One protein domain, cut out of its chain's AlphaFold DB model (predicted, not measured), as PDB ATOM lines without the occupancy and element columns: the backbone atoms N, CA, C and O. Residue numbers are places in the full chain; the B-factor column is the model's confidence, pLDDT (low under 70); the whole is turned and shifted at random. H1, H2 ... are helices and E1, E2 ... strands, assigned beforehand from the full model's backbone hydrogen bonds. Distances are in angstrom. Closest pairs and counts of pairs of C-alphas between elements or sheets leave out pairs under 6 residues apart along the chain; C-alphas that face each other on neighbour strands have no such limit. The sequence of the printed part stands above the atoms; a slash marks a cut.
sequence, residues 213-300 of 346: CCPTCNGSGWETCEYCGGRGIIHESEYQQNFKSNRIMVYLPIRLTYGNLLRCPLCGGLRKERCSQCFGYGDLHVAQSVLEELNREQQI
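What this domain is: This is residues 213 to 300 of the 346 residues of an uncharacterized protein of Cyanidioschyzon merolae (strain 10D) (UniProt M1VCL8). With little regular structure, a mostly loop chain runs out and back through two small two-stranded sheets, E1 with E4 near the middle and E2 with E3 toward one end, where H1 lies; H2 is at the other end. Residues 243 to 249 and 292 to 300 stick out. The 88 printed residues run E1 E2 H1 E3 E4 H2, 34 in named elements, class mixed; both sheets are antiparallel. The whole is loose, with a radius of gyration of the C-alphas of 16.2 A and spans of 45 by 33 by 23 A.

How they stand to each other: E1, residues 222 to 224, and E4, residues 272 to 274, are antiparallel at 137 degrees, with N 223 and O 273 within hydrogen-bond range at 2.9 A. E2, residues 233 to 235, and E3, residues 261 to 263, are antiparallel at 141 degrees, with N 234 and O 262 within range at 2.9 A. The closest C-alphas of H1, residues 236 to 243, and E3 are Glu 236 and Leu 261, 6.1 A. H2, residues 284 to 297, is apart from H1. In H1 and H2 every O i to N i+4 pair is within range.

Where its parts are: H2 is 20.1 A long, H1 10.4 A. C-alpha 222 begins E1 at (15.714, -14.606, 104.304); C-alpha 297 ends H2 at (36.672, -21.884, 118.182).

The domain as a whole: The printed part has no cut. The H1 to E3 link is long. Residues 242 to 258 and 298 to 300 have pLDDT under 70.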
ATOM      1  N   CYS A 213      17.884 -27.654 101.705       88.50
ATOM      2  CA  CYS A 213      17.224 -26.354 101.744       88.50
ATOM      3  C   CYS A 213      16.424 -26.157 103.043       88.50
ATOM      4  O   CYS A 213      15.648 -27.012 103.466       88.50
ATOM      5  N   CYS A 214      16.571 -24.989 103.665       91.56
ATOM      6  CA  CYS A 214      15.801 -24.616 104.841       91.56
ATOM      7  C   CYS A 214      14.313 -24.452 104.473       91.56
ATOM      8  O   CYS A 214      13.999 -23.586 103.648       91.56
ATOM      9  N   PRO A 215      13.387 -25.209 105.095       90.19
ATOM     10  CA  PRO A 215      11.969 -25.208 104.729       90.19
ATOM     11  C   PRO A 215      11.236 -23.924 105.146       90.19
ATOM     12  O   PRO A 215      10.146 -23.651 104.658       90.19
ATOM     13  N   THR A 216      11.812 -23.120 106.047       90.25
ATOM     14  CA  THR A 216      11.213 -21.852 106.492       90.25
ATOM     15  C   THR A 216      11.459 -20.709 105.509       90.25
ATOM     16  O   THR A 216      10.586 -19.863 105.332       90.25
ATOM     17  N   CYS A 217      12.611 -20.686 104.833       92.81
ATOM     18  CA  CYS A 217      12.950 -19.651 103.848       92.81
ATOM     19  C   CYS A 217      13.085 -20.177 102.410       92.81
ATOM     20  O   CYS A 217      13.489 -19.416 101.528       92.81
ATOM     21  N   ASN A 218      12.761 -21.454 102.172       92.62
ATOM     22  CA  ASN A 218      12.867 -22.158 100.889       92.62
ATOM     23  C   ASN A 218      14.209 -21.906 100.182       92.62
ATOM     24  O   ASN A 218      14.250 -21.423  99.052       92.62
ATOM     25  N   GLY A 219      15.317 -22.142 100.890       91.69
ATOM     26  CA  GLY A 219      16.672 -21.951 100.356       91.69
ATOM     27  C   GLY A 219      17.157 -20.496 100.265       91.69
ATOM     28  O   GLY A 219      18.350 -20.271 100.097       91.69
ATOM     29  N   SER A 220      16.290 -19.488 100.420       93.12
ATOM     30  CA  SER A 220      16.682 -18.082 100.204       93.12
ATOM     31  C   SER A 220      17.554 -17.473 101.308       93.12
ATOM     32  O   SER A 220      18.197 -16.452 101.084       93.12
ATOM     33  N   GLY A 221      17.539 -18.039 102.517       93.31
ATOM     34  CA  GLY A 221      18.221 -17.491 103.694       93.31
ATOM     35  C   GLY A 221      17.507 -16.311 104.365       93.31
ATOM     36  O   GLY A 221      17.911 -15.906 105.455       93.31
ATOM     37  N   TRP A 222      16.422 -15.784 103.791       94.50
ATOM     38  CA  TRP A 222      15.714 -14.606 104.304       94.50
ATOM     39  C   TRP A 222      14.254 -14.914 104.631       94.50
ATOM     40  O   TRP A 222      13.563 -15.564 103.850       94.50
ATOM     41  N   GLU A 223      13.760 -14.383 105.746       94.44
ATOM     42  CA  GLU A 223      12.339 -14.408 106.107       94.44
ATOM     43  C   GLU A 223      11.758 -12.991 106.176       94.44
ATOM     44  O   GLU A 223      12.483 -11.990 106.204       94.44
ATOM     45  N   THR A 224      10.433 -12.870 106.096       94.62
ATOM     46  CA  THR A 224       9.756 -11.574 106.225       94.62
ATOM     47  C   THR A 224       9.909 -11.079 107.655       94.62
ATOM     48  O   THR A 224       9.577 -11.815 108.573       94.62
ATOM     49  N   CYS A 225      10.369  -9.839 107.845       93.44
ATOM     50  CA  CYS A 225      10.670  -9.347 109.187       93.44
ATOM     51  C   CYS A 225       9.409  -9.314 110.060       93.44
ATOM     52  O   CYS A 225       8.497  -8.523 109.781       93.44
ATOM     53  N   GLU A 226       9.379 -10.143 111.106       90.44
ATOM     54  CA  GLU A 226       8.205 -10.373 111.955       90.44
ATOM     55  C   GLU A 226       7.790  -9.079 112.656       90.44
ATOM     56  O   GLU A 226       6.625  -8.682 112.623       90.44
ATOM     57  N   TYR A 227       8.772  -8.350 113.198       88.62
ATOM     58  CA  TYR A 227       8.554  -7.130 113.980       88.62
ATOM     59  C   TYR A 227       7.818  -6.022 113.212       88.62
ATOM     60  O   TYR A 227       7.069  -5.246 113.803       88.62
ATOM     61  N   CYS A 228       8.017  -5.927 111.892       91.38
ATOM     62  CA  CYS A 228       7.320  -4.949 111.050       91.38
ATOM     63  C   CYS A 228       6.314  -5.576 110.075       91.38
ATOM     64  O   CYS A 228       5.786  -4.859 109.224       91.38
ATOM     65  N   GLY A 229       6.075  -6.891 110.145       91.38
ATOM     66  CA  GLY A 229       5.243  -7.630 109.189       91.38
ATOM     67  C   GLY A 229       5.628  -7.373 107.727       91.38
ATOM     68  O   GLY A 229       4.758  -7.177 106.884       91.38
ATOM     69  N   GLY A 230       6.926  -7.242 107.434       94.25
ATOM     70  CA  GLY A 230       7.419  -6.921 106.090       94.25
ATOM     71  C   GLY A 230       7.209  -5.479 105.606       94.25
ATOM     72  O   GLY A 230       7.553  -5.171 104.466       94.25
ATOM     73  N   ARG A 231       6.698  -4.552 106.430       92.62
ATOM     74  CA  ARG A 231       6.541  -3.136 106.035       92.62
ATOM     75  C   ARG A 231       7.884  -2.419 105.855       92.62
ATOM     76  O   ARG A 231       8.018  -1.542 105.000       92.62
ATOM     77  N   GLY A 232       8.881  -2.771 106.672       89.94
ATOM     78  CA  GLY A 232      10.175  -2.077 106.786       89.94
ATOM     79  C   GLY A 232      10.103  -0.761 107.571       89.94
ATOM     80  O   GLY A 232      11.122  -0.262 108.044       89.94
ATOM     81  N   ILE A 233       8.897  -0.237 107.778       90.00
ATOM     82  CA  ILE A 233       8.590   0.922 108.614       90.00
ATOM     83  C   ILE A 233       7.557   0.542 109.676       90.00
ATOM     84  O   ILE A 233       6.740  -0.361 109.475       90.00
ATOM     85  N   ILE A 234       7.605   1.246 110.797       87.25
ATOM     86  CA  ILE A 234       6.706   1.098 111.944       87.25
ATOM     87  C   ILE A 234       6.210   2.482 112.355       87.25
ATOM     88  O   ILE A 234       6.916   3.478 112.173       87.25
ATOM     89  N   HIS A 235       5.010   2.557 112.920       87.06
ATOM     90  CA  HIS A 235       4.541   3.812 113.500       87.06
ATOM     91  C   HIS A 235       5.145   4.003 114.898       87.06
ATOM     92  O   HIS A 235       5.322   3.036 115.641       87.06
ATOM     93  N   GLU A 236       5.436   5.240 115.298       82.62
ATOM     94  CA  GLU A 236       6.031   5.533 116.607       82.62
ATOM     95  C   GLU A 236       5.182   4.993 117.773       82.62
ATOM     96  O   GLU A 236       5.719   4.486 118.756       82.62
ATOM     97  N   SER A 237       3.853   4.996 117.644       81.94
ATOM     98  CA  SER A 237       2.966   4.389 118.646       81.94
ATOM     99  C   SER A 237       3.118   2.865 118.752       81.94
ATOM    100  O   SER A 237       3.037   2.334 119.857       81.94
ATOM    101  N   GLU A 238       3.358   2.161 117.637       79.94
ATOM    102  CA  GLU A 238       3.639   0.713 117.634       79.94
ATOM    103  C   GLU A 238       4.987   0.440 118.313       79.94
ATOM    104  O   GLU A 238       5.090  -0.444 119.163       79.94
ATOM    105  N   TYR A 239       6.001   1.257 118.003       74.62
ATOM    106  CA  TYR A 239       7.314   1.206 118.644       74.62
ATOM    107  C   TYR A 239       7.195   1.393 120.165       74.62
ATOM    108  O   TYR A 239       7.626   0.529 120.926       74.62
ATOM    109  N   GLN A 240       6.534   2.460 120.627       74.19
ATOM    110  CA  GLN A 240       6.357   2.742 122.057       74.19
ATOM    111  C   GLN A 240       5.527   1.677 122.800       74.19
ATOM    112  O   GLN A 240       5.750   1.461 123.992       74.19
ATOM    113  N   GLN A 241       4.575   1.010 122.138       72.00
ATOM    114  CA  GLN A 241       3.817  -0.096 122.738       72.00
ATOM    115  C   GLN A 241       4.670  -1.367 122.848       72.00
ATOM    116  O   GLN A 241       4.790  -1.919 123.943       72.00
ATOM    117  N   ASN A 242       5.326  -1.778 121.761       66.12
ATOM    118  CA  ASN A 242       6.127  -3.004 121.715       66.12
ATOM    119  C   ASN A 242       7.438  -2.911 122.523       66.12
ATOM    120  O   ASN A 242       7.958  -3.937 122.954       66.12
ATOM    121  N   PHE A 243       7.972  -1.707 122.767       64.75
ATOM    122  CA  PHE A 243       9.169  -1.516 123.602       64.75
ATOM    123  C   PHE A 243       8.895  -1.421 125.108       64.75
ATOM    124  O   PHE A 243       9.811  -1.649 125.896       64.75
ATOM    125  N   LYS A 244       7.658  -1.155 125.560       55.38
ATOM    126  CA  LYS A 244       7.353  -1.111 127.009       55.38
ATOM    127  C   LYS A 244       7.565  -2.455 127.722       55.38
ATOM    128  O   LYS A 244       7.727  -2.465 128.941       55.38
ATOM    129  N   SER A 245       7.596  -3.563 126.983       55.34
ATOM    130  CA  SER A 245       7.871  -4.913 127.488       55.34
ATOM    131  C   SER A 245       9.349  -5.332 127.429       55.34
ATOM    132  O   SER A 245       9.737  -6.197 128.211       55.34
ATOM    133  N   ASN A 246      10.193  -4.724 126.582       50.31
ATOM    134  CA  ASN A 246      11.586  -5.149 126.361       50.31
ATOM    135  C   ASN A 246      12.600  -4.029 126.656       50.31
ATOM    136  O   ASN A 246      12.722  -3.053 125.923       50.31
ATOM    137  N   ARG A 247      13.383  -4.197 127.733       47.59
ATOM    138  CA  ARG A 247      14.259  -3.159 128.323       47.59
ATOM    139  C   ARG A 247      15.592  -2.887 127.601       47.59
ATOM    140  O   ARG A 247      16.395  -2.112 128.118       47.59
ATOM    141  N   ILE A 248      15.869  -3.504 126.453       49.78
ATOM    142  CA  ILE A 248      17.168  -3.363 125.771       49.78
ATOM    143  C   ILE A 248      17.107  -2.193 124.781       49.78
ATOM    144  O   ILE A 248      16.661  -2.340 123.646       49.78
ATOM    145  N   MET A 249      17.564  -1.018 125.219       46.00
ATOM    146  CA  MET A 249      17.726   0.148 124.347       46.00
ATOM    147  C   MET A 249      19.054   0.083 123.591       46.00
ATOM    148  O   MET A 249      20.094   0.473 124.119       46.00
ATOM    149  N   VAL A 250      19.008  -0.317 122.320       48.03
ATOM    150  CA  VAL A 250      20.027   0.105 121.353       48.03
ATOM    151  C   VAL A 250      19.525   1.397 120.717       48.03
ATOM    152  O   VAL A 250      18.654   1.368 119.849       48.03
ATOM    153  N   TYR A 251      20.067   2.538 121.151       45.81
ATOM    154  CA  TYR A 251      19.854   3.830 120.490       45.81
ATOM    155  C   TYR A 251      20.589   3.857 119.141       45.81
ATOM    156  O   TYR A 251      21.593   4.546 118.965       45.81
ATOM    157  N   LEU A 252      20.075   3.110 118.162       49.19
ATOM    158  CA  LEU A 252      20.365   3.391 116.763       49.19
ATOM    159  C   LEU A 252      19.871   4.817 116.479       49.19
ATOM    160  O   LEU A 252      18.719   5.126 116.795       49.19
ATOM    161  N   PRO A 253      20.701   5.711 115.913       47.78
ATOM    162  CA  PRO A 253      20.262   7.057 115.588       47.78
ATOM    163  C   PRO A 253      19.209   6.974 114.479       47.78
ATOM    164  O   PRO A 253      19.547   6.837 113.304       47.78
ATOM    165  N   ILE A 254      17.925   7.071 114.849       54.09
ATOM    166  CA  ILE A 254      16.784   7.066 113.922       54.09
ATOM    167  C   ILE A 254      16.722   8.416 113.183       54.09
ATOM    168  O   ILE A 254      15.780   9.188 113.308       54.09
ATOM    169  N   ARG A 255      17.763   8.724 112.403       47.25
ATOM    170  CA  ARG A 255      17.935   9.972 111.639       47.25
ATOM    171  C   ARG A 255      17.162   9.997 110.313       47.25
ATOM    172  O   ARG A 255      17.473  10.792 109.437       47.25
ATOM    173  N   LEU A 256      16.175   9.116 110.155       52.22
ATOM    174  CA  LEU A 256      15.348   8.985 108.950       52.22
ATOM    175  C   LEU A 256      13.866   8.840 109.331       52.22
ATOM    176  O   LEU A 256      13.191   7.898 108.917       52.22
ATOM    177  N   THR A 257      13.386   9.773 110.154       53.12
ATOM    178  CA  THR A 257      11.968  10.006 110.445       53.12
ATOM    179  C   THR A 257      11.343  10.903 109.382       53.12
ATOM    180  O   THR A 257      11.716  12.065 109.233       53.12
ATOM    181  N   TYR A 258      10.327  10.393 108.686       57.56
ATOM    182  CA  TYR A 258       9.368  11.229 107.960       57.56
ATOM    183  C   TYR A 258       8.103  11.326 108.821       57.56
ATOM    184  O   TYR A 258       7.169  10.538 108.677       57.56
ATOM    185  N   GLY A 259       8.117  12.249 109.790       72.00
ATOM    186  CA  GLY A 259       7.096  12.331 110.840       72.00
ATOM    187  C   GLY A 259       7.108  11.103 111.757       72.00
ATOM    188  O   GLY A 259       8.171  10.566 112.067       72.00
ATOM    189  N   ASN A 260       5.922  10.630 112.146       79.25
ATOM    190  CA  ASN A 260       5.711   9.531 113.104       79.25
ATOM    191  C   ASN A 260       6.071   8.127 112.558       79.25
ATOM    192  O   ASN A 260       5.710   7.114 113.160       79.25
ATOM    193  N   LEU A 261       6.715   8.042 111.390       82.94
ATOM    194  CA  LEU A 261       7.130   6.792 110.758       82.94
ATOM    195  C   LEU A 261       8.629   6.577 110.969       82.94
ATOM    196  O   LEU A 261       9.465   7.341 110.480       82.94
ATOM    197  N   LEU A 262       8.952   5.502 111.684       84.44
ATOM    198  CA  LEU A 262      10.310   5.062 111.982       84.44
ATOM    199  C   LEU A 262      10.685   3.916 111.033       84.44
ATOM    200  O   LEU A 262       9.843   3.089 110.676       84.44
ATOM    201  N   ARG A 263      11.966   3.802 110.665       84.81
ATOM    202  CA  ARG A 263      12.476   2.548 110.085       84.81
ATOM    203  C   ARG A 263      12.402   1.441 111.139       84.81
ATOM    204  O   ARG A 263      12.672   1.688 112.311       84.81
ATOM    205  N   CYS A 264      12.057   0.224 110.722       86.44
ATOM    206  CA  CYS A 264      12.061  -0.941 111.603       86.44
ATOM    207  C   CYS A 264      13.465  -1.136 112.219       86.44
ATOM    208  O   CYS A 264      14.432  -1.205 111.454       86.44
ATOM    209  N   PRO A 265      13.600  -1.246 113.556       83.00
ATOM    210  CA  PRO A 265      14.898  -1.352 114.220       83.00
ATOM    211  C   PRO A 265      15.585  -2.702 113.987       83.00
ATOM    212  O   PRO A 265      16.808  -2.748 114.028       83.00
ATOM    213  N   LEU A 266      14.833  -3.780 113.714       85.50
ATOM    214  CA  LEU A 266      15.413  -5.101 113.438       85.50
ATOM    215  C   LEU A 266      15.943  -5.202 112.003       85.50
ATOM    216  O   LEU A 266      17.123  -5.459 111.792       85.50
ATOM    217  N   CYS A 267      15.097  -4.937 111.001       89.88
ATOM    218  CA  CYS A 267      15.493  -5.077 109.595       89.88
ATOM    219  C   CYS A 267      16.104  -3.804 108.974       89.88
ATOM    220  O   CYS A 267      16.339  -3.772 107.769       89.88
ATOM    221  N   GLY A 268      16.258  -2.705 109.721       86.56
ATOM    222  CA  GLY A 268      16.823  -1.431 109.236       86.56
ATOM    223  C   GLY A 268      16.064  -0.741 108.086       86.56
ATOM    224  O   GLY A 268      16.573   0.205 107.481       86.56
ATOM    225  N   GLY A 269      14.854  -1.210 107.754       88.38
ATOM    226  CA  GLY A 269      14.103  -0.827 106.549       88.38
ATOM    227  C   GLY A 269      14.026  -1.886 105.441       88.38
ATOM    228  O   GLY A 269      13.183  -1.756 104.557       88.38
ATOM    229  N   LEU A 270      14.827  -2.957 105.499       89.88
ATOM    230  CA  LEU A 270      14.973  -3.962 104.429       89.88
ATOM    231  C   LEU A 270      13.761  -4.888 104.211       89.88
ATOM    232  O   LEU A 270      13.768  -5.674 103.267       89.88
ATOM    233  N   ARG A 271      12.727  -4.824 105.063       94.25
ATOM    234  CA  ARG A 271      11.506  -5.669 105.058       94.25
ATOM    235  C   ARG A 271      11.720  -7.166 105.315       94.25
ATOM    236  O   ARG A 271      10.775  -7.849 105.702       94.25
ATOM    237  N   LYS A 272      12.938  -7.665 105.138       94.00
ATOM    238  CA  LYS A 272      13.358  -9.039 105.416       94.00
ATOM    239  C   LYS A 272      14.410  -9.063 106.517       94.00
ATOM    240  O   LYS A 272      15.171  -8.108 106.660       94.00
ATOM    241  N   GLU A 273      14.468 -10.159 107.253       93.19
ATOM    242  CA  GLU A 273      15.549 -10.473 108.185       93.19
ATOM    243  C   GLU A 273      16.144 -11.849 107.868       93.19
ATOM    244  O   GLU A 273      15.613 -12.588 107.033       93.19
ATOM    245  N   ARG A 274      17.314 -12.159 108.434       92.50
ATOM    246  CA  ARG A 274      17.958 -13.457 108.195       92.50
ATOM    247  C   ARG A 274      17.106 -14.544 108.828       92.50
ATOM    248  O   ARG A 274      16.731 -14.406 109.986       92.50
ATOM    249  N   CYS A 275      16.858 -15.618 108.087       93.75
ATOM    250  CA  CYS A 275      16.008 -16.696 108.559       93.75
ATOM    251  C   CYS A 275      16.562 -17.318 109.842       93.75
ATOM    252  O   CYS A 275      17.669 -17.858 109.844       93.75
ATOM    253  N   SER A 276      15.777 -17.260 110.913       90.75
ATOM    254  CA  SER A 276      16.122 -17.692 112.269       90.75
ATOM    255  C   SER A 276      16.591 -19.148 112.365       90.75
ATOM    256  O   SER A 276      17.442 -19.454 113.196       90.75
ATOM    257  N   GLN A 277      16.105 -20.041 111.496       90.38
ATOM    258  CA  GLN A 277      16.505 -21.457 111.491       90.38
ATOM    259  C   GLN A 277      17.850 -21.735 110.806       90.38
ATOM    260  O   GLN A 277      18.569 -22.642 111.216       90.38
ATOM    261  N   CYS A 278      18.186 -20.987 109.751       92.88
ATOM    262  CA  CYS A 278      19.409 -21.202 108.962       92.88
ATOM    263  C   CYS A 278      20.395 -20.027 109.043       92.88
ATOM    264  O   CYS A 278      21.340 -19.969 108.267       92.88
ATOM    265  N   PHE A 279      20.164 -19.065 109.939       90.31
ATOM    266  CA  PHE A 279      20.995 -17.884 110.218       90.31
ATOM    267  C   PHE A 279      21.406 -17.027 108.998       90.31
ATOM    268  O   PHE A 279      22.340 -16.225 109.082       90.31
ATOM    269  N   GLY A 280      20.690 -17.146 107.876       91.56
ATOM    270  CA  GLY A 280      21.012 -16.479 106.609       91.56
ATOM    271  C   GLY A 280      21.634 -17.369 105.526       91.56
ATOM    272  O   GLY A 280      21.803 -16.893 104.409       91.56
ATOM    273  N   TYR A 281      21.963 -18.633 105.816       90.56
ATOM    274  CA  TYR A 281      22.670 -19.522 104.880       90.56
ATOM    275  C   TYR A 281      21.783 -20.170 103.813       90.56
ATOM    276  O   TYR A 281      22.313 -20.699 102.840       90.56
ATOM    277  N   GLY A 282      20.460 -20.189 103.994       89.69
ATOM    278  CA  GLY A 282      19.519 -20.863 103.089       89.69
ATOM    279  C   GLY A 282      19.497 -22.389 103.223       89.69
ATOM    280  O   GLY A 282      18.442 -22.992 103.072       89.69
ATOM    281  N   ASP A 283      20.618 -22.998 103.600       91.56
ATOM    282  CA  ASP A 283      20.798 -24.433 103.828       91.56
ATOM    283  C   ASP A 283      20.991 -24.731 105.331       91.56
ATOM    284  O   ASP A 283      21.753 -24.045 106.026       91.56
ATOM    285  N   LEU A 284      20.282 -25.737 105.855       88.25
ATOM    286  CA  LEU A 284      20.342 -26.106 107.278       88.25
ATOM    287  C   LEU A 284      21.631 -26.845 107.654       88.25
ATOM    288  O   LEU A 284      22.121 -26.680 108.772       88.25
ATOM    289  N   HIS A 285      22.191 -27.642 106.747       88.00
ATOM    290  CA  HIS A 285      23.415 -28.391 107.000       88.00
ATOM    291  C   HIS A 285      24.633 -27.460 107.010       88.00
ATOM    292  O   HIS A 285      25.484 -27.563 107.897       88.00
ATOM    293  N   VAL A 286      24.666 -26.477 106.102       85.31
ATOM    294  CA  VAL A 286      25.672 -25.400 106.128       85.31
ATOM    295  C   VAL A 286      25.580 -24.621 107.440       85.31
ATOM    296  O   VAL A 286      26.595 -24.474 108.123       85.31
ATOM    297  N   ALA A 287      24.376 -24.198 107.843       84.31
ATOM    298  CA  ALA A 287      24.166 -23.477 109.098       84.31
ATOM    299  C   ALA A 287      24.652 -24.268 110.328       84.31
ATOM    300  O   ALA A 287      25.324 -23.701 111.189       84.31
ATOM    301  N   GLN A 288      24.376 -25.577 110.389       85.31
ATOM    302  CA  GLN A 288      24.874 -26.463 111.450       85.31
ATOM    303  C   GLN A 288      26.402 -26.577 111.452       85.31
ATOM    304  O   GLN A 288      27.011 -26.412 112.505       85.31
ATOM    305  N   SER A 289      27.027 -26.796 110.289       86.31
ATOM    306  CA  SER A 289      28.488 -26.940 110.190       86.31
ATOM    307  C   SER A 289      29.242 -25.697 110.678       86.31
ATOM    308  O   SER A 289      30.219 -25.822 111.412       86.31
ATOM    309  N   VAL A 290      28.732 -24.500 110.365       82.81
ATOM    310  CA  VAL A 290      29.305 -23.234 110.845       82.81
ATOM    311  C   VAL A 290      29.073 -23.058 112.348       82.81
ATOM    312  O   VAL A 290      29.964 -22.589 113.052       82.81
ATOM    313  N   LEU A 291      27.909 -23.463 112.872       83.56
ATOM    314  CA  LEU A 291      27.656 -23.435 114.316       83.56
ATOM    315  C   LEU A 291      28.601 -24.374 115.081       83.56
ATOM    316  O   LEU A 291      29.053 -24.032 116.170       83.56
ATOM    317  N   GLU A 292      28.899 -25.554 114.538       84.88
ATOM    318  CA  GLU A 292      29.867 -26.487 115.124       84.88
ATOM    319  C   GLU A 292      31.300 -25.942 115.081       84.88
ATOM    320  O   GLU A 292      32.031 -26.093 116.059       84.88
ATOM    321  N   GLU A 293      31.697 -25.290 113.986       84.19
ATOM    322  CA  GLU A 293      33.017 -24.664 113.840       84.19
ATOM    323  C   GLU A 293      33.194 -23.507 114.839       84.19
ATOM    324  O   GLU A 293      34.129 -23.535 115.640       84.19
ATOM    325  N   LEU A 294      32.227 -22.586 114.922       80.81
ATOM    326  CA  LEU A 294      32.222 -21.492 115.906       80.81
ATOM    327  C   LEU A 294      32.227 -21.995 117.360       80.81
ATOM    328  O   LEU A 294      32.904 -21.423 118.212       80.81
ATOM    329  N   ASN A 295      31.500 -23.076 117.662       80.50
ATOM    330  CA  ASN A 295      31.516 -23.679 118.998       80.50
ATOM    331  C   ASN A 295      32.866 -24.334 119.336       80.50
ATOM    332  O   ASN A 295      33.232 -24.367 120.509       80.50
ATOM    333  N   ARG A 296      33.619 -24.838 118.346       78.38
ATOM    334  CA  ARG A 296      34.994 -25.328 118.555       78.38
ATOM    335  C   ARG A 296      35.973 -24.176 118.761       78.38
ATOM    336  O   ARG A 296      36.804 -24.260 119.656       78.38
ATOM    337  N   GLU A 297      35.846 -23.089 118.001       72.88
ATOM    338  CA  GLU A 297      36.672 -21.884 118.182       72.88
ATOM    339  C   GLU A 297      36.434 -21.196 119.538       72.88
ATOM    340  O   GLU A 297      37.359 -20.626 120.109       72.88
ATOM    341  N   GLN A 298      35.226 -21.292 120.105       67.00
ATOM    342  CA  GLN A 298      34.936 -20.815 121.466       67.00
ATOM    343  C   GLN A 298      35.353 -21.794 122.581       67.00
ATOM    344  O   GLN A 298      35.305 -21.425 123.753       67.00
ATOM    345  N   GLN A 299      35.796 -23.010 122.246       62.62
ATOM    346  CA  GLN A 299      36.349 -23.997 123.188       62.62
ATOM    347  C   GLN A 299      37.882 -23.919 123.301       62.62
ATOM    348  O   GLN A 299      38.535 -24.920 123.593       62.62
ATOM    349  N   ILE A 300      38.468 -22.732 123.112       56.41
ATOM    350  CA  ILE A 300      39.844 -22.470 123.555       56.41
ATOM    351  C   ILE A 300      39.882 -22.664 125.075       56.41
ATOM    352  O   ILE A 300      39.148 -21.998 125.809       56.41
TER     353      ILE A 300